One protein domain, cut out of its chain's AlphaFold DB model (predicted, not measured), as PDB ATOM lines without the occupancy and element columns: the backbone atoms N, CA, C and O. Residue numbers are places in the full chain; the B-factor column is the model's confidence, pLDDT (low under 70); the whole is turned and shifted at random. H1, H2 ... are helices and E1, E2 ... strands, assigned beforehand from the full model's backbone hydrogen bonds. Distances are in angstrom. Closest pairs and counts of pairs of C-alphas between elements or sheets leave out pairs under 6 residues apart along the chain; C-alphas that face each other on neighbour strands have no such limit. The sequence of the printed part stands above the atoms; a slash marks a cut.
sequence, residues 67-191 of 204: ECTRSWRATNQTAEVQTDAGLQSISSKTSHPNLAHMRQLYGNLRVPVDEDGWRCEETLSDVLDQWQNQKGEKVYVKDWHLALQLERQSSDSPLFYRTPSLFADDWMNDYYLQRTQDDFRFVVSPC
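Overview. This is residues 67 to 191 of the 204 residues of an uncharacterized protein of Serendipita indica (strain DSM 11827) (UniProt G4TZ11). A small body, a strongly twisted four-stranded sheet with H3 over one face and H2 packed on H3, has a long thin arm of paired strands, E1 with E4 and then the hairpin E2 and E3, running away from it. Toward the other end lie H4, which only grazes the sheet, a long link from which residues 164 to 169 stick out, and H5. The printed part has 125 residues, with five named helices and eight named strands in the order H1 E1 E2 E3 E4 H2 E5 E6 H3 E7 H4 H5 E8, class mixed. The large sheet runs E6 E5 E7 E8, antiparallel throughout. The whole is loose and elongated, with a radius of gyration of the C-alphas of 18.7 A and spans of 68 by 36 by 25 A.

Along the chain. Start in the large sheet: find C-alpha 110 at (-56.215, -45.511, -5.495), where E5, residues 110 to 115, begins its 15.4 A. Beside it are E6, residues 118 to 123, 16.1 A long, and E7, residues 139 to 144, 13.6 A long; E8 is residues 187 to 189, ending at C-alpha 189 (-43.235, -50.381, -5.900). H3 is residues 124 to 132, 12.3 A long, and H2 is residues 99 to 106. For the arm, look at E1, residues 73 to 75, E4, residues 95 to 97, E2, residues 79 to 83, and E3, residues 86 to 90; H1, residues 67 to 71, begins at C-alpha 67 (-40.092, -41.851, 7.418). H4 is residues 146 to 153 and H5 is residues 171 to 179, 12.1 A long.

Arrangement. In the hairpin E5 and E6, look for N 113 and O 120, 2.9 A apart. Between the antiparallel neighbours E5 and E7, N 114 and O 140 are within hydrogen-bond range at 3.0 A, and between the antiparallel neighbours E7 and E8, N 187 and O 144 are within hydrogen-bond range at 2.8 A. E6, H3 and E7 form a split strand-helix-strand unit, two strands of one sheet that are not neighbours, with a helix between them along the chain and E5 between them in the sheet, and its crossover is right-handed. H3 is over E5 and E7 at a height over the sheet of 9.5 A. H2 touches H3, closest at the C-alphas of Arg 103 and Ser 125, 5.8 A, at a shallow tilt of 9 degrees, opposite ways. H1 is close to H2 but not clearly touching, with the C-alphas of Ser 71 and His 101 7.0 A apart. In the arm, N 74 and O 96 are 2.8 A apart, and N 81 and O 88 are 2.9 A apart. H5 is apart from H4. In the five helices, every O i to N i+4 pair is within hydrogen-bond range.

Size, cuts and confidence. The two C-alphas farthest apart are those of Asp 84 and Arg 179, 68.2 A. The printed part has no cut, and the link from H4 to H5, 17 residues, is long. Mean pLDDT of the printed part is 84.9; residues 76 to 83, 85 to 94 and 135 to 136 are under 70.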
ATOM      1  N   GLU A  67     -39.213 -40.913   6.720       93.12
ATOM      2  CA  GLU A  67     -40.092 -41.851   7.418       93.12
ATOM      3  C   GLU A  67     -40.233 -43.170   6.654       93.12
ATOM      4  O   GLU A  67     -40.109 -44.239   7.251       93.12
ATOM      5  N   CYS A  68     -40.337 -43.119   5.321       92.44
ATOM      6  CA  CYS A  68     -40.415 -44.315   4.484       92.44
ATOM      7  C   CYS A  68     -39.211 -45.253   4.653       92.44
ATOM      8  O   CYS A  68     -39.343 -46.469   4.522       92.44
ATOM      9  N   THR A  69     -38.029 -44.729   5.001       89.75
ATOM     10  CA  THR A  69     -36.840 -45.563   5.226       89.75
ATOM     11  C   THR A  69     -36.935 -46.391   6.508       89.75
ATOM     12  O   THR A  69     -36.292 -47.439   6.619       89.75
ATOM     13  N   ARG A  70     -37.751 -45.962   7.470       87.25
ATOM     14  CA  ARG A  70     -37.970 -46.679   8.728       87.25
ATOM     15  C   ARG A  70     -39.233 -47.522   8.679       87.25
ATOM     16  O   ARG A  70     -39.213 -48.664   9.123       87.25
ATOM     17  N   SER A  71     -40.311 -46.979   8.128       90.38
ATOM     18  CA  SER A  71     -41.648 -47.540   8.293       90.38
ATOM     19  C   SER A  71     -42.065 -48.495   7.173       90.38
ATOM     20  O   SER A  71     -42.766 -49.475   7.431       90.38
ATOM     21  N   TRP A  72     -41.574 -48.295   5.943       91.31
ATOM     22  CA  TRP A  72     -41.913 -49.158   4.801       91.31
ATOM     23  C   TRP A  72     -41.105 -50.459   4.771       91.31
ATOM     24  O   TRP A  72     -41.324 -51.305   3.904       91.31
ATOM     25  N   ARG A  73     -40.179 -50.650   5.716       88.44
ATOM     26  CA  ARG A  73     -39.340 -51.846   5.835       88.44
ATOM     27  C   ARG A  73     -39.632 -52.575   7.135       88.44
ATOM     28  O   ARG A  73     -39.514 -52.012   8.216       88.44
ATOM     29  N   ALA A  74     -39.968 -53.850   7.026       82.81
ATOM     30  CA  ALA A  74     -40.010 -54.762   8.149       82.81
ATOM     31  C   ALA A  74     -38.628 -55.409   8.321       82.81
ATOM     32  O   ALA A  74     -37.925 -55.713   7.349       82.81
ATOM     33  N   THR A  75     -38.227 -55.592   9.578       76.38
ATOM     34  CA  THR A  75     -36.998 -56.300   9.946       76.38
ATOM     35  C   THR A  75     -37.402 -57.567  10.677       76.38
ATOM     36  O   THR A  75     -38.068 -57.487  11.708       76.38
ATOM     37  N   ASN A  76     -37.002 -58.731  10.164       64.06
ATOM     38  CA  ASN A  76     -37.170 -59.974  10.910       64.06
ATOM     39  C   ASN A  76     -36.261 -59.937  12.144       64.06
ATOM     40  O   ASN A  76     -35.054 -59.704  12.025       64.06
ATOM     41  N   GLN A  77     -36.838 -60.140  13.330       55.31
ATOM     42  CA  GLN A  77     -36.044 -60.381  14.530       55.31
ATOM     43  C   GLN A  77     -35.407 -61.772  14.446       55.31
ATOM     44  O   GLN A  77     -35.955 -62.692  13.842       55.31
ATOM     45  N   THR A  78     -34.211 -61.870  15.018       54.44
ATOM     46  CA  THR A  78     -33.389 -63.075  15.183       54.44
ATOM     47  C   THR A  78     -34.224 -64.321  15.457       54.44
ATOM     48  O   THR A  78     -34.925 -64.382  16.462       54.44
ATOM     49  N   ALA A  79     -34.108 -65.326  14.588       56.00
ATOM     50  CA  ALA A  79     -34.559 -66.670  14.911       56.00
ATOM     51  C   ALA A  79     -33.503 -67.317  15.816       56.00
ATOM     52  O   ALA A  79     -32.333 -67.439  15.438       56.00
ATOM     53  N   GLU A  80     -33.903 -67.703  17.023       56.62
ATOM     54  CA  GLU A  80     -33.096 -68.579  17.864       56.62
ATOM     55  C   GLU A  80     -33.213 -69.995  17.304       56.62
ATOM     56  O   GLU A  80     -34.287 -70.596  17.314       56.62
ATOM     57  N   VAL A  81     -32.116 -70.523  16.765       59.88
ATOM     58  CA  VAL A  81     -32.070 -71.901  16.282       59.88
ATOM     59  C   VAL A  81     -31.430 -72.743  17.378       59.88
ATOM     60  O   VAL A  81     -30.269 -72.543  17.743       59.88
ATOM     61  N   GLN A  82     -32.194 -73.687  17.927       60.34
ATOM     62  CA  GLN A  82     -31.628 -74.749  18.751       60.34
ATOM     63  C   GLN A  82     -30.773 -75.647  17.856       60.34
ATOM     64  O   GLN A  82     -31.269 -76.244  16.904       60.34
ATOM     65  N   THR A  83     -29.481 -75.718  18.159       65.19
ATOM     66  CA  THR A  83     -28.542 -76.657  17.539       65.19
ATOM     67  C   THR A  83     -28.060 -77.650  18.592       65.19
ATOM     68  O   THR A  83     -28.118 -77.352  19.787       65.19
ATOM     69  N   ASP A  84     -27.516 -78.795  18.174       70.00
ATOM     70  CA  ASP A  84     -26.937 -79.804  19.081       70.00
ATOM     71  C   ASP A  84     -25.789 -79.252  19.959       70.00
ATOM     72  O   ASP A  84     -25.413 -79.862  20.957       70.00
ATOM     73  N   ALA A  85     -25.253 -78.073  19.617       65.38
ATOM     74  CA  ALA A  85     -24.217 -77.350  20.358       65.38
ATOM     75  C   ALA A  85     -24.757 -76.212  21.260       65.38
ATOM     76  O   ALA A  85     -23.966 -75.468  21.839       65.38
ATOM     77  N   GLY A  86     -26.081 -76.055  21.382       65.94
ATOM     78  CA  GLY A  86     -26.743 -75.009  22.171       65.94
ATOM     79  C   GLY A  86     -27.622 -74.058  21.347       65.94
ATOM     80  O   GLY A  86     -27.807 -74.224  20.137       65.94
ATOM     81  N   LEU A  87     -28.190 -73.055  22.024       56.75
ATOM     82  CA  LEU A  87     -29.013 -72.008  21.413       56.75
ATOM     83  C   LEU A  87     -28.109 -71.051  20.622       56.75
ATOM     84  O   LEU A  87     -27.335 -70.301  21.217       56.75
ATOM     85  N   GLN A  88     -28.186 -71.078  19.290       53.81
ATOM     86  CA  GLN A  88     -27.469 -70.126  18.444       53.81
ATOM     87  C   GLN A  88     -28.446 -69.130  17.821       53.81
ATOM     88  O   GLN A  88     -29.383 -69.490  17.110       53.81
ATOM     89  N   SER A  89     -28.207 -67.846  18.085       53.50
ATOM     90  CA  SER A  89     -28.899 -66.752  17.407       53.50
ATOM     91  C   SER A  89     -28.314 -66.595  16.005       53.50
ATOM     92  O   SER A  89     -27.209 -66.075  15.835       53.50
ATOM     93  N   ILE A  90     -29.043 -67.053  14.986       56.88
ATOM     94  CA  ILE A  90     -28.674 -66.803  13.593       56.88
ATOM     95  C   ILE A  90     -29.340 -65.489  13.185       56.88
ATOM     96  O   ILE A  90     -30.509 -65.434  12.801       56.88
ATOM     97  N   SER A  91     -28.591 -64.390  13.296       50.50
ATOM     98  CA  SER A  91     -29.045 -63.066  12.860       50.50
ATOM     99  C   SER A  91     -28.965 -62.943  11.338       50.50
ATOM    100  O   SER A  91     -28.027 -62.369  10.790       50.50
ATOM    101  N   SER A  92     -29.961 -63.474  10.629       50.69
ATOM    102  CA  SER A  92     -30.177 -63.122   9.224       50.69
ATOM    103  C   SER A  92     -31.098 -61.903   9.165       50.69
ATOM    104  O   SER A  92     -32.324 -62.029   9.141       50.69
ATOM    105  N   LYS A  93     -30.516 -60.695   9.207       56.72
ATOM    106  CA  LYS A  93     -31.260 -59.437   9.026       56.72
ATOM    107  C   LYS A  93     -31.715 -59.321   7.572       56.72
ATOM    108  O   LYS A  93     -31.079 -58.666   6.753       56.72
ATOM    109  N   THR A  94     -32.823 -59.972   7.248       60.53
ATOM    110  CA  THR A  94     -33.506 -59.798   5.967       60.53
ATOM    111  C   THR A  94     -34.485 -58.631   6.088       60.53
ATOM    112  O   THR A  94     -35.389 -58.639   6.927       60.53
ATOM    113  N   SER A  95     -34.276 -57.592   5.275       74.62
ATOM    114  CA  SER A  95     -35.222 -56.484   5.143       74.62
ATOM    115  C   SER A  95     -36.219 -56.815   4.039       74.62
ATOM    116  O   SER A  95     -35.822 -57.213   2.946       74.62
ATOM    117  N   HIS A  96     -37.506 -56.669   4.331       80.38
ATOM    118  CA  HIS A  96     -38.584 -56.874   3.368       80.38
ATOM    119  C   HIS A  96     -39.621 -55.746   3.498       80.38
ATOM    120  O   HIS A  96     -39.653 -55.067   4.528       80.38
ATOM    121  N   PRO A  97     -40.455 -55.499   2.474       86.31
ATOM    122  CA  PRO A  97     -41.499 -54.481   2.552       86.31
ATOM    123  C   PRO A  97     -42.467 -54.719   3.722       86.31
ATOM    124  O   PRO A  97     -42.946 -55.835   3.927       86.31
ATOM    125  N   ASN A  98     -42.788 -53.665   4.471       90.50
ATOM    126  CA  ASN A  98     -43.761 -53.697   5.563       90.50
ATOM    127  C   ASN A  98     -45.190 -53.542   5.018       90.50
ATOM    128  O   ASN A  98     -45.793 -52.470   5.099       90.50
ATOM    129  N   LEU A  99     -45.732 -54.613   4.430       89.62
ATOM    130  CA  LEU A  99     -47.042 -54.573   3.765       89.62
ATOM    131  C   LEU A  99     -48.184 -54.203   4.725       89.62
ATOM    132  O   LEU A  99     -49.131 -53.537   4.316       89.62
ATOM    133  N   ALA A 100     -48.086 -54.588   6.002       90.88
ATOM    134  CA  ALA A 100     -49.078 -54.240   7.020       90.88
ATOM    135  C   ALA A 100     -49.133 -52.724   7.263       90.88
ATOM    136  O   ALA A 100     -50.216 -52.140   7.261       90.88
ATOM    137  N   HIS A 101     -47.972 -52.076   7.398       91.69
ATOM    138  CA  HIS A 101     -47.892 -50.626   7.559       91.69
ATOM    139  C   HIS A 101     -48.389 -49.880   6.313       91.69
ATOM    140  O   HIS A 101     -49.184 -48.947   6.429       91.69
ATOM    141  N   MET A 102     -47.989 -50.336   5.119       92.12
ATOM    142  CA  MET A 102     -48.463 -49.769   3.850       92.12
ATOM    143  C   MET A 102     -49.987 -49.869   3.726       92.12
ATOM    144  O   MET A 102     -50.641 -48.895   3.361       92.12
ATOM    145  N   ARG A 103     -50.571 -51.020   4.087       94.38
ATOM    146  CA  ARG A 103     -52.025 -51.221   4.081       94.38
ATOM    147  C   ARG A 103     -52.734 -50.304   5.071       94.38
ATOM    148  O   ARG A 103     -53.759 -49.728   4.728       94.38
ATOM    149  N   GLN A 104     -52.189 -50.153   6.275       94.56
ATOM    150  CA  GLN A 104     -52.786 -49.317   7.315       94.56
ATOM    151  C   GLN A 104     -52.857 -47.843   6.904       94.56
ATOM    152  O   GLN A 104     -53.888 -47.210   7.116       94.56
ATOM    153  N   LEU A 105     -51.777 -47.291   6.344       92.50
ATOM    154  CA  LEU A 105     -51.724 -45.866   6.004       92.50
ATOM    155  C   LEU A 105     -52.330 -45.550   4.639       92.50
ATOM    156  O   LEU A 105     -52.970 -44.517   4.474       92.50
ATOM    157  N   TYR A 106     -52.118 -46.427   3.662       94.50
ATOM    158  CA  TYR A 106     -52.368 -46.111   2.259       94.50
ATOM    159  C   TYR A 106     -53.324 -47.091   1.574       94.50
ATOM    160  O   TYR A 106     -53.609 -46.923   0.395       94.50
ATOM    161  N   GLY A 107     -53.842 -48.104   2.277       94.88
ATOM    162  CA  GLY A 107     -54.628 -49.191   1.678       94.88
ATOM    163  C   GLY A 107     -55.854 -48.729   0.887       94.88
ATOM    164  O   GLY A 107     -56.168 -49.316  -0.144       94.88
ATOM    165  N   ASN A 108     -56.502 -47.649   1.330       95.94
ATOM    166  CA  ASN A 108     -57.687 -47.083   0.675       95.94
ATOM    167  C   ASN A 108     -57.353 -46.136  -0.490       95.94
ATOM    168  O   ASN A 108     -58.262 -45.672  -1.179       95.94
ATOM    169  N   LEU A 109     -56.077 -45.792  -0.691       96.06
ATOM    170  CA  LEU A 109     -55.677 -44.915  -1.783       96.06
ATOM    171  C   LEU A 109     -55.765 -45.679  -3.101       96.06
ATOM    172  O   LEU A 109     -55.331 -46.829  -3.196       96.06
ATOM    173  N   ARG A 110     -56.323 -45.021  -4.122       96.81
ATOM    174  CA  ARG A 110     -56.215 -45.511  -5.495       96.81
ATOM    175  C   ARG A 110     -54.798 -45.286  -5.993       96.81
ATOM    176  O   ARG A 110     -54.259 -44.195  -5.806       96.81
ATOM    177  N   VAL A 111     -54.227 -46.316  -6.601       96.38
ATOM    178  CA  VAL A 111     -52.861 -46.328  -7.114       96.38
ATOM    179  C   VAL A 111     -52.859 -46.711  -8.594       96.38
ATOM    180  O   VAL A 111     -53.639 -47.581  -8.994       96.38
ATOM    181  N   PRO A 112     -51.999 -46.084  -9.413       96.06
ATOM    182  CA  PRO A 112     -51.758 -46.518 -10.779       96.06
ATOM    183  C   PRO A 112     -51.016 -47.856 -10.778       96.06
ATOM    184  O   PRO A 112     -49.963 -48.012 -10.150       96.06
ATOM    185  N   VAL A 113     -51.580 -48.817 -11.495       93.81
ATOM    186  CA  VAL A 113     -51.064 -50.174 -11.629       93.81
ATOM    187  C   VAL A 113     -50.701 -50.419 -13.083       93.81
ATOM    188  O   VAL A 113     -51.475 -50.096 -13.983       93.81
ATOM    189  N   ASP A 114     -49.522 -50.993 -13.296       91.88
ATOM    190  CA  ASP A 114     -49.097 -51.526 -14.585       91.88
ATOM    191  C   ASP A 114     -49.029 -53.056 -14.498       91.88
ATOM    192  O   ASP A 114     -48.347 -53.620 -13.632       91.88
ATOM    193  N   GLU A 115     -49.760 -53.719 -15.391       88.69
ATOM    194  CA  GLU A 115     -49.711 -55.160 -15.603       88.69
ATOM    195  C   GLU A 115     -49.357 -55.426 -17.071       88.69
ATOM    196  O   GLU A 115     -50.183 -55.287 -17.972       88.69
ATOM    197  N   ASP A 116     -48.090 -55.770 -17.320       83.88
ATOM    198  CA  ASP A 116     -47.541 -56.010 -18.666       83.88
ATOM    199  C   ASP A 116     -47.827 -54.867 -19.670       83.88
ATOM    200  O   ASP A 116     -48.159 -55.096 -20.835       83.88
ATOM    201  N   GLY A 117     -47.678 -53.615 -19.224       84.50
ATOM    202  CA  GLY A 117     -47.893 -52.418 -20.040       84.50
ATOM    203  C   GLY A 117     -49.355 -51.977 -20.140       84.50
ATOM    204  O   GLY A 117     -49.637 -50.925 -20.725       84.50
ATOM    205  N   TRP A 118     -50.289 -52.742 -19.567       87.75
ATOM    206  CA  TRP A 118     -51.666 -52.305 -19.387       87.75
ATOM    207  C   TRP A 118     -51.800 -51.503 -18.096       87.75
ATOM    208  O   TRP A 118     -51.428 -51.977 -17.025       87.75
ATOM    209  N   ARG A 119     -52.346 -50.287 -18.200       91.50
ATOM    210  CA  ARG A 119     -52.509 -49.377 -17.064       91.50
ATOM    211  C   ARG A 119     -53.946 -49.364 -16.561       91.50
ATOM    212  O   ARG A 119     -54.873 -49.109 -17.333       91.50
ATOM    213  N   CYS A 120     -54.118 -49.559 -15.262       93.44
ATOM    214  CA  CYS A 120     -55.387 -49.401 -14.555       93.44
ATOM    215  C   CYS A 120     -55.179 -48.670 -13.219       93.44
ATOM    216  O   CYS A 120     -54.059 -48.338 -12.837       93.44
ATOM    217  N   GLU A 121     -56.275 -48.388 -12.519       95.62
ATOM    218  CA  GLU A 121     -56.236 -47.902 -11.141       95.62
ATOM    219  C   GLU A 121     -56.922 -48.911 -10.222       95.62
ATOM    220  O   GLU A 121     -58.074 -49.287 -10.450       95.62
ATOM    221  N   GLU A 122     -56.264 -49.268  -9.128       95.81
ATOM    222  CA  GLU A 122     -56.784 -50.187  -8.108       95.81
ATOM    223  C   GLU A 122     -56.585 -49.588  -6.719       95.81
ATOM    224  O   GLU A 122     -55.887 -48.585  -6.572       95.81
ATOM    225  N   THR A 123     -57.209 -50.153  -5.684       97.19
ATOM    226  CA  THR A 123     -56.832 -49.766  -4.320       97.19
ATOM    227  C   THR A 123     -55.483 -50.387  -3.981       97.19
ATOM    228  O   THR A 123     -55.189 -51.511  -4.395       97.19
ATOM    229  N   LEU A 124     -54.656 -49.695  -3.193       95.75
ATOM    230  CA  LEU A 124     -53.404 -50.298  -2.738       95.75
ATOM    231  C   LEU A 124     -53.671 -51.603  -1.973       95.75
ATOM    232  O   LEU A 124     -52.903 -52.548  -2.102       95.75
ATOM    233  N   SER A 125     -54.762 -51.680  -1.207       96.00
ATOM    234  CA  SER A 125     -55.172 -52.898  -0.504       96.00
ATOM    235  C   SER A 125     -55.293 -54.100  -1.451       96.00
ATOM    236  O   SER A 125     -54.693 -55.140  -1.175       96.00
ATOM    237  N   ASP A 126     -55.978 -53.941  -2.588       94.75
ATOM    238  CA  ASP A 126     -56.155 -55.009  -3.582       94.75
ATOM    239  C   ASP A 126     -54.818 -55.432  -4.209       94.75
ATOM    240  O   ASP A 126     -54.543 -56.624  -4.366       94.75
ATOM    241  N   VAL A 127     -53.942 -54.468  -4.511       93.00
ATOM    242  CA  VAL A 127     -52.593 -54.740  -5.039       93.00
ATOM    243  C   VAL A 127     -51.756 -55.527  -4.026       93.00
ATOM    244  O   VAL A 127     -51.096 -56.511  -4.370       93.00
ATOM    245  N   LEU A 128     -51.810 -55.135  -2.750       92.06
ATOM    246  CA  LEU A 128     -51.118 -55.837  -1.670       92.06
ATOM    247  C   LEU A 128     -51.646 -57.271  -1.506       92.06
ATOM    248  O   LEU A 128     -50.846 -58.189  -1.312       92.06
ATOM    249  N   ASP A 129     -52.958 -57.486  -1.640       90.94
ATOM    250  CA  ASP A 129     -53.559 -58.824  -1.624       90.94
ATOM    251  C   ASP A 129     -53.073 -59.682  -2.799       90.94
ATOM    252  O   ASP A 129     -52.771 -60.866  -2.624       90.94
ATOM    253  N   GLN A 130     -52.922 -59.106  -3.992       90.00
ATOM    254  CA  GLN A 130     -52.367 -59.815  -5.149       90.00
ATOM    255  C   GLN A 130     -50.906 -60.224  -4.939       90.00
ATOM    256  O   GLN A 130     -50.531 -61.353  -5.282       90.00
ATOM    257  N   TRP A 131     -50.084 -59.350  -4.350       87.38
ATOM    258  CA  TRP A 131     -48.692 -59.665  -4.016       87.38
ATOM    259  C   TRP A 131     -48.591 -60.773  -2.966       87.38
ATOM    260  O   TRP A 131     -47.833 -61.724  -3.158       87.38
ATOM    261  N   GLN A 132     -49.384 -60.702  -1.891       84.94
ATOM    262  CA  GLN A 132     -49.384 -61.717  -0.828       84.94
ATOM    263  C   GLN A 132     -49.850 -63.089  -1.331       84.94
ATOM    264  O   GLN A 132     -49.297 -64.114  -0.937       84.94
ATOM    265  N   ASN A 133     -50.822 -63.110  -2.245       84.12
ATOM    266  CA  ASN A 133     -51.360 -64.340  -2.823       84.12
ATOM    267  C   ASN A 133     -50.552 -64.875  -4.020       84.12
ATOM    268  O   ASN A 133     -51.000 -65.820  -4.666       84.12
ATOM    269  N   GLN A 134     -49.394 -64.281  -4.343       75.94
ATOM    270  CA  GLN A 134     -48.556 -64.637  -5.503       75.94
ATOM    271  C   GLN A 134     -49.295 -64.572  -6.854       75.94
ATOM    272  O   GLN A 134     -48.873 -65.185  -7.830       75.94
ATOM    273  N   LYS A 135     -50.398 -63.820  -6.922       69.94
ATOM    274  CA  LYS A 135     -51.177 -63.604  -8.150       69.94
ATOM    275  C   LYS A 135     -50.694 -62.385  -8.936       69.94
ATOM    276  O   LYS A 135     -50.956 -62.298 -10.124       69.94
ATOM    277  N   GLY A 136     -49.962 -61.481  -8.285       64.50
ATOM    278  CA  GLY A 136     -49.484 -60.224  -8.861       64.50
ATOM    279  C   GLY A 136     -48.015 -60.232  -9.281       64.50
ATOM    280  O   GLY A 136     -47.349 -59.218  -9.109       64.50
ATOM    281  N   GLU A 137     -47.468 -61.344  -9.794       72.69
ATOM    282  CA  GLU A 137     -46.042 -61.408 -10.194       72.69
ATOM    283  C   GLU A 137     -45.660 -60.370 -11.263       72.69
ATOM    284  O   GLU A 137     -44.492 -59.997 -11.389       72.69
ATOM    285  N   LYS A 138     -46.652 -59.895 -12.022       78.56
ATOM    286  CA  LYS A 138     -46.492 -58.907 -13.092       78.56
ATOM    287  C   LYS A 138     -47.089 -57.539 -12.769       78.56
ATOM    288  O   LYS A 138     -46.926 -56.619 -13.561       78.56
ATOM    289  N   VAL A 139     -47.726 -57.424 -11.607       84.62
ATOM    290  CA  VAL A 139     -48.445 -56.241 -11.139       84.62
ATOM    291  C   VAL A 139     -47.486 -55.384 -10.331       84.62
ATOM    292  O   VAL A 139     -46.923 -55.842  -9.331       84.62
ATOM    293  N   TYR A 140     -47.297 -54.134 -10.735       89.44
ATOM    294  CA  TYR A 140     -46.522 -53.182  -9.949       89.44
ATOM    295  C   TYR A 140     -47.134 -51.789  -9.970       89.44
ATOM    296  O   TYR A 140     -47.780 -51.378 -10.931       89.44
ATOM    297  N   VAL A 141     -46.910 -51.064  -8.876       93.06
ATOM    298  CA  VAL A 141     -47.311 -49.662  -8.763       93.06
ATOM    299  C   VAL A 141     -46.229 -48.819  -9.422       93.06
ATOM    300  O   VAL A 141     -45.057 -48.913  -9.035       93.06
ATOM    301  N   LYS A 142     -46.610 -48.008 -10.407       91.06
ATOM    302  CA  LYS A 142     -45.697 -47.156 -11.181       91.06
ATOM    303  C   LYS A 142     -46.305 -45.775 -11.351       91.06
ATOM    304  O   LYS A 142     -47.500 -45.665 -11.584       91.06
ATOM    305  N   ASP A 143     -45.468 -44.743 -11.295       93.62
ATOM    306  CA  ASP A 143     -45.878 -43.353 -11.512       93.62
ATOM    307  C   ASP A 143     -46.934 -42.882 -10.480       93.62
ATOM    308  O   ASP A 143     -47.814 -42.085 -10.783       93.62
ATOM    309  N   TRP A 144     -46.877 -43.382  -9.235       95.81
ATOM    310  CA  TRP A 144     -47.845 -43.006  -8.201       95.81
ATOM    311  C   TRP A 144     -47.466 -41.698  -7.500       95.81
ATOM    312  O   TRP A 144     -46.513 -41.655  -6.722       95.81
ATOM    313  N   HIS A 145     -48.262 -40.652  -7.712       95.50
ATOM    314  CA  HIS A 145     -48.099 -39.327  -7.101       95.50
ATOM    315  C   HIS A 145     -48.570 -39.283  -5.634       95.50
ATOM    316  O   HIS A 145     -49.440 -38.494  -5.259       95.50
ATOM    317  N   LEU A 146     -48.022 -40.155  -4.780       95.69
ATOM    318  CA  LEU A 146     -48.456 -40.287  -3.383       95.69
ATOM    319  C   LEU A 146     -48.306 -38.970  -2.604       95.69
ATOM    320  O   LEU A 146     -49.181 -38.629  -1.816       95.69
ATOM    321  N   ALA A 147     -47.223 -38.218  -2.827       94.38
ATOM    322  CA  ALA A 147     -46.999 -36.944  -2.141       94.38
ATOM    323  C   ALA A 147     -48.110 -35.932  -2.461       94.38
ATOM    324  O   ALA A 147     -48.769 -35.440  -1.545       94.38
ATOM    325  N   LEU A 148     -48.398 -35.726  -3.751       93.19
ATOM    326  CA  LEU A 148     -49.495 -34.874  -4.210       93.19
ATOM    327  C   LEU A 148     -50.857 -35.339  -3.680       93.19
ATOM    328  O   LEU A 148     -51.686 -34.524  -3.281       93.19
ATOM    329  N   GLN A 149     -51.106 -36.652  -3.670       93.75
ATOM    330  CA  GLN A 149     -52.360 -37.219  -3.176       93.75
ATOM    331  C   GLN A 149     -52.563 -36.952  -1.676       93.75
ATOM    332  O   GLN A 149     -53.669 -36.589  -1.278       93.75
ATOM    333  N   LEU A 150     -51.514 -37.085  -0.857       93.56
ATOM    334  CA  LEU A 150     -51.570 -36.815   0.586       93.56
ATOM    335  C   LEU A 150     -51.749 -35.323   0.892       93.56
ATOM    336  O   LEU A 150     -52.582 -34.972   1.730       93.56
ATOM    337  N   GLU A 151     -51.016 -34.458   0.189       91.94
ATOM    338  CA  GLU A 151     -51.108 -32.996   0.319       91.94
ATOM    339  C   GLU A 151     -52.509 -32.482  -0.053       91.94
ATOM    340  O   GLU A 151     -53.036 -31.568   0.577       91.94
ATOM    341  N   ARG A 152     -53.159 -33.109  -1.043       90.75
ATOM    342  CA  ARG A 152     -54.545 -32.797  -1.433       90.75
ATOM    343  C   ARG A 152     -55.588 -33.237  -0.417       90.75
ATOM    344  O   ARG A 152     -56.641 -32.609  -0.329       90.75
ATOM    345  N   GLN A 153     -55.343 -34.336   0.294       88.81
ATOM    346  CA  GLN A 153     -56.262 -34.830   1.320       88.81
ATOM    347  C   GLN A 153     -56.211 -33.974   2.585       88.81
ATOM    348  O   GLN A 153     -57.245 -33.741   3.206       88.81
ATOM    349  N   SER A 154     -55.019 -33.512   2.967       86.44
ATOM    350  CA  SER A 154     -54.820 -32.612   4.100       86.44
ATOM    351  C   SER A 154     -53.492 -31.877   3.959       86.44
ATOM    352  O   SER A 154     -52.460 -32.508   3.725       86.44
ATOM    353  N   SER A 155     -53.504 -30.562   4.191       79.50
ATOM    354  CA  SER A 155     -52.291 -29.733   4.242       79.50
ATOM    355  C   SER A 155     -51.336 -30.129   5.370       79.50
ATOM    356  O   SER A 155     -50.152 -29.816   5.302       79.50
ATOM    357  N   ASP A 156     -51.845 -30.833   6.384       82.69
ATOM    358  CA  ASP A 156     -51.086 -31.251   7.567       82.69
ATOM    359  C   ASP A 156     -50.635 -32.720   7.483       82.69
ATOM    360  O   ASP A 156     -50.062 -33.254   8.436       82.69
ATOM    361  N   SER A 157     -50.907 -33.402   6.362       78.12
ATOM    362  CA  SER A 157     -50.445 -34.773   6.130       78.12
ATOM    363  C   SER A 157     -48.912 -34.829   6.184       78.12
ATOM    364  O   SER A 157     -48.252 -34.216   5.342       78.12
ATOM    365  N   PRO A 158     -48.306 -35.578   7.127       78.31
ATOM    366  CA  PRO A 158     -46.858 -35.676   7.187       78.31
ATOM    367  C   PRO A 158     -46.331 -36.406   5.948       78.31
ATOM    368  O   PRO A 158     -46.754 -37.523   5.634       78.31
ATOM    369  N   LEU A 159     -45.378 -35.786   5.252       88.25
ATOM    370  CA  LEU A 159     -44.714 -36.418   4.119       88.25
ATOM    371  C   LEU A 159     -43.809 -37.561   4.587       88.25
ATOM    372  O   LEU A 159     -43.097 -37.473   5.587       88.25
ATOM    373  N   PHE A 160     -43.804 -38.642   3.811       94.44
ATOM    374  CA  PHE A 160     -43.002 -39.836   4.078       94.44
ATOM    375  C   PHE A 160     -41.517 -39.663   3.705       94.44
ATOM    376  O   PHE A 160     -40.693 -40.518   4.037       94.44
ATOM    377  N   TYR A 161     -41.161 -38.564   3.033       95.25
ATOM    378  CA  TYR A 161     -39.797 -38.203   2.650       95.25
ATOM    379  C   TYR A 161     -39.632 -36.677   2.580       95.25
ATOM    380  O   TYR A 161     -40.605 -35.931   2.670       95.25
ATOM    381  N   ARG A 162     -38.387 -36.217   2.403       93.12
ATOM    382  CA  ARG A 162     -38.046 -34.810   2.137       93.12
ATOM    383  C   ARG A 162     -37.035 -34.713   1.000       93.12
ATOM    384  O   ARG A 162     -36.105 -35.520   0.970       93.12
ATOM    385  N   THR A 163     -37.159 -33.721   0.120       93.50
ATOM    386  CA  THR A 163     -36.160 -33.478  -0.932       93.50
ATOM    387  C   THR A 163     -34.790 -33.202  -0.292       93.50
ATOM    388  O   THR A 163     -34.679 -32.302   0.546       93.50
ATOM    389  N   PRO A 164     -33.741 -33.987  -0.603       94.44
ATOM    390  CA  PRO A 164     -32.398 -33.738  -0.094       94.44
ATOM    391  C   PRO A 164     -31.873 -32.383  -0.567       94.44
ATOM    392  O   PRO A 164     -32.164 -31.964  -1.684       94.44
ATOM    393  N   SER A 165     -31.030 -31.728   0.235       94.00
ATOM    394  CA  SER A 165     -30.472 -30.406  -0.102       94.00
ATOM    395  C   SER A 165     -29.682 -30.385  -1.416       94.00
ATOM    396  O   SER A 165     -29.600 -29.344  -2.058       94.00
ATOM    397  N   LEU A 166     -29.141 -31.532  -1.837       95.62
ATOM    398  CA  LEU A 166     -28.484 -31.701  -3.137       95.62
ATOM    399  C   LEU A 166     -29.416 -31.449  -4.331       95.62
ATOM    400  O   LEU A 166     -28.938 -31.066  -5.394       95.62
ATOM    401  N   PHE A 167     -30.720 -31.659  -4.147       94.44
ATOM    402  CA  PHE A 167     -31.758 -31.552  -5.172       94.44
ATOM    403  C   PHE A 167     -32.779 -30.459  -4.828       94.44
ATOM    404  O   PHE A 167     -33.914 -30.515  -5.277       94.44
ATOM    405  N   ALA A 168     -32.396 -29.485  -3.993       92.38
ATOM    406  CA  ALA A 168     -33.302 -28.430  -3.537       92.38
ATOM    407  C   ALA A 168     -33.713 -27.442  -4.645       92.38
ATOM    408  O   ALA A 168     -34.713 -26.751  -4.485       92.38
ATOM    409  N   ASP A 169     -32.957 -27.365  -5.745       91.88
ATOM    410  CA  ASP A 169     -33.302 -26.572  -6.934       91.88
ATOM    411  C   ASP A 169     -34.278 -27.349  -7.836       91.88
ATOM    412  O   ASP A 169     -33.952 -27.786  -8.941       91.88
ATOM    413  N   ASP A 170     -35.474 -27.592  -7.303       91.50
ATOM    414  CA  ASP A 170     -36.524 -28.419  -7.906       91.50
ATOM    415  C   ASP A 170     -37.495 -27.579  -8.750       91.50
ATOM    416  O   ASP A 170     -38.722 -27.643  -8.627       91.50
ATOM    417  N   TRP A 171     -36.923 -26.748  -9.625       91.75
ATOM    418  CA  TRP A 171     -37.673 -25.788 -10.437       91.75
ATOM    419  C   TRP A 171     -38.778 -26.442 -11.278       91.75
ATOM    420  O   TRP A 171     -39.768 -25.791 -11.613       91.75
ATOM    421  N   MET A 172     -38.615 -27.718 -11.643       90.75
ATOM    422  CA  MET A 172     -39.587 -28.454 -12.444       90.75
ATOM    423  C   MET A 172     -40.845 -28.765 -11.632       90.75
ATOM    424  O   MET A 172     -41.944 -28.482 -12.108       90.75
ATOM    425  N   ASN A 173     -40.704 -29.265 -10.399       91.75
ATOM    426  CA  ASN A 173     -41.856 -29.437  -9.516       91.75
ATOM    427  C   ASN A 173     -42.499 -28.098  -9.170       91.75
ATOM    428  O   ASN A 173     -43.717 -27.975  -9.284       91.75
ATOM    429  N   ASP A 174     -41.704 -27.076  -8.841       90.31
ATOM    430  CA  ASP A 174     -42.230 -25.743  -8.528       90.31
ATOM    431  C   ASP A 174     -43.049 -25.162  -9.687       90.31
ATOM    432  O   ASP A 174     -44.142 -24.624  -9.488       90.31
ATOM    433  N   TYR A 175     -42.538 -25.281 -10.916       91.69
ATOM    434  CA  TYR A 175     -43.222 -24.795 -12.107       91.69
ATOM    435  C   TYR A 175     -44.530 -25.551 -12.358       91.69
ATOM    436  O   TYR A 175     -45.558 -24.922 -12.613       91.69
ATOM    437  N   TYR A 176     -44.518 -26.884 -12.292       90.94
ATOM    438  CA  TYR A 176     -45.709 -27.677 -12.593       90.94
ATOM    439  C   TYR A 176     -46.768 -27.572 -11.502       90.94
ATOM    440  O   TYR A 176     -47.922 -27.339 -11.839       90.94
ATOM    441  N   LEU A 177     -46.402 -27.558 -10.221       89.38
ATOM    442  CA  LEU A 177     -47.361 -27.323  -9.135       89.38
ATOM    443  C   LEU A 177     -48.103 -25.983  -9.279       89.38
ATOM    444  O   LEU A 177     -49.267 -25.871  -8.900       89.38
ATOM    445  N   GLN A 178     -47.451 -24.959  -9.843       89.69
ATOM    446  CA  GLN A 178     -48.065 -23.647 -10.082       89.69
ATOM    447  C   GLN A 178     -48.903 -23.577 -11.366       89.69
ATOM    448  O   GLN A 178     -49.763 -22.701 -11.491       89.69
ATOM    449  N   ARG A 179     -48.614 -24.420 -12.360       91.25
ATOM    450  CA  ARG A 179     -49.180 -24.314 -13.719       91.25
ATOM    451  C   ARG A 179     -50.131 -25.446 -14.074       91.25
ATOM    452  O   ARG A 179     -50.936 -25.293 -14.991       91.25
ATOM    453  N   THR A 180     -50.035 -26.562 -13.375       91.25
ATOM    454  CA  THR A 180     -50.823 -27.769 -13.579       91.25
ATOM    455  C   THR A 180     -51.361 -28.260 -12.238       91.25
ATOM    456  O   THR A 180     -51.176 -27.652 -11.188       91.25
ATOM    457  N   GLN A 181     -52.095 -29.365 -12.288       86.81
ATOM    458  CA  GLN A 181     -52.521 -30.106 -11.109       86.81
ATOM    459  C   GLN A 181     -51.667 -31.369 -10.969       86.81
ATOM    460  O   GLN A 181     -52.216 -32.446 -10.746       86.81
ATOM    461  N   ASP A 182     -50.354 -31.266 -11.148       91.75
ATOM    462  CA  ASP A 182     -49.475 -32.433 -11.151       91.75
ATOM    463  C   ASP A 182     -48.079 -32.131 -10.595       91.75
ATOM    464  O   ASP A 182     -47.710 -30.966 -10.436       91.75
ATOM    465  N   ASP A 183     -47.317 -33.184 -10.303       94.00
ATOM    466  CA  ASP A 183     -45.918 -33.111  -9.882       94.00
ATOM    467  C   ASP A 183     -45.042 -34.169 -10.588       94.00
ATOM    468  O   ASP A 183     -45.509 -34.967 -11.391       94.00
ATOM    469  N   PHE A 184     -43.743 -34.165 -10.308       93.69
ATOM    470  CA  PHE A 184     -42.751 -35.135 -10.782       93.69
ATOM    471  C   PHE A 184     -42.241 -36.018  -9.638       93.69
ATOM    472  O   PHE A 184     -41.082 -36.442  -9.623       93.69
ATOM    473  N   ARG A 185     -43.087 -36.279  -8.634       94.44
ATOM    474  CA  ARG A 185     -42.716 -37.020  -7.422       94.44
ATOM    475  C   ARG A 185     -43.451 -38.356  -7.406       94.44
ATOM    476  O   ARG A 185     -44.569 -38.473  -6.913       94.44
ATOM    477  N   PHE A 186     -42.783 -39.389  -7.906       94.62
ATOM    478  CA  PHE A 186     -43.388 -40.704  -8.107       94.62
ATOM    479  C   PHE A 186     -42.926 -41.734  -7.072       94.62
ATOM    480  O   PHE A 186     -41.737 -41.872  -6.784       94.62
ATOM    481  N   VAL A 187     -43.869 -42.531  -6.574       94.75
ATOM    482  CA  VAL A 187     -43.604 -43.792  -5.878       94.75
ATOM    483  C   VAL A 187     -43.662 -44.930  -6.891       94.75
ATOM    484  O   VAL A 187     -44.609 -45.048  -7.669       94.75
ATOM    485  N   VAL A 188     -42.644 -45.790  -6.852       90.38
ATOM    486  CA  VAL A 188     -42.591 -47.031  -7.626       90.38
ATOM    487  C   VAL A 188     -42.410 -48.192  -6.659       90.38
ATOM    488  O   VAL A 188     -41.494 -48.182  -5.836       90.38
ATOM    489  N   SER A 189     -43.281 -49.193  -6.751       85.94
ATOM    490  CA  SER A 189     -43.235 -50.381  -5.900       85.94
ATOM    491  C   SER A 189     -43.391 -51.638  -6.754       85.94
ATOM    492  O   SER A 189     -44.521 -52.010  -7.089       85.94
ATOM    493  N   PRO A 190     -42.279 -52.297  -7.131       73.62
ATOM    494  CA  PRO A 190     -42.331 -53.555  -7.857       73.62
ATOM    495  C   PRO A 190     -42.843 -54.688  -6.964       73.62
ATOM    496  O   PRO A 190     -42.561 -54.730  -5.763       73.62
ATOM    497  N   CYS A 191     -43.541 -55.656  -7.565       71.38
ATOM    498  CA  CYS A 191     -43.733 -56.960  -6.934       71.38
ATOM    499  C   CYS A 191     -42.358 -57.538  -6.540       71.38
ATOM    500  O   CYS A 191     -41.396 -57.418  -7.300       71.38
TER     501      CYS A 191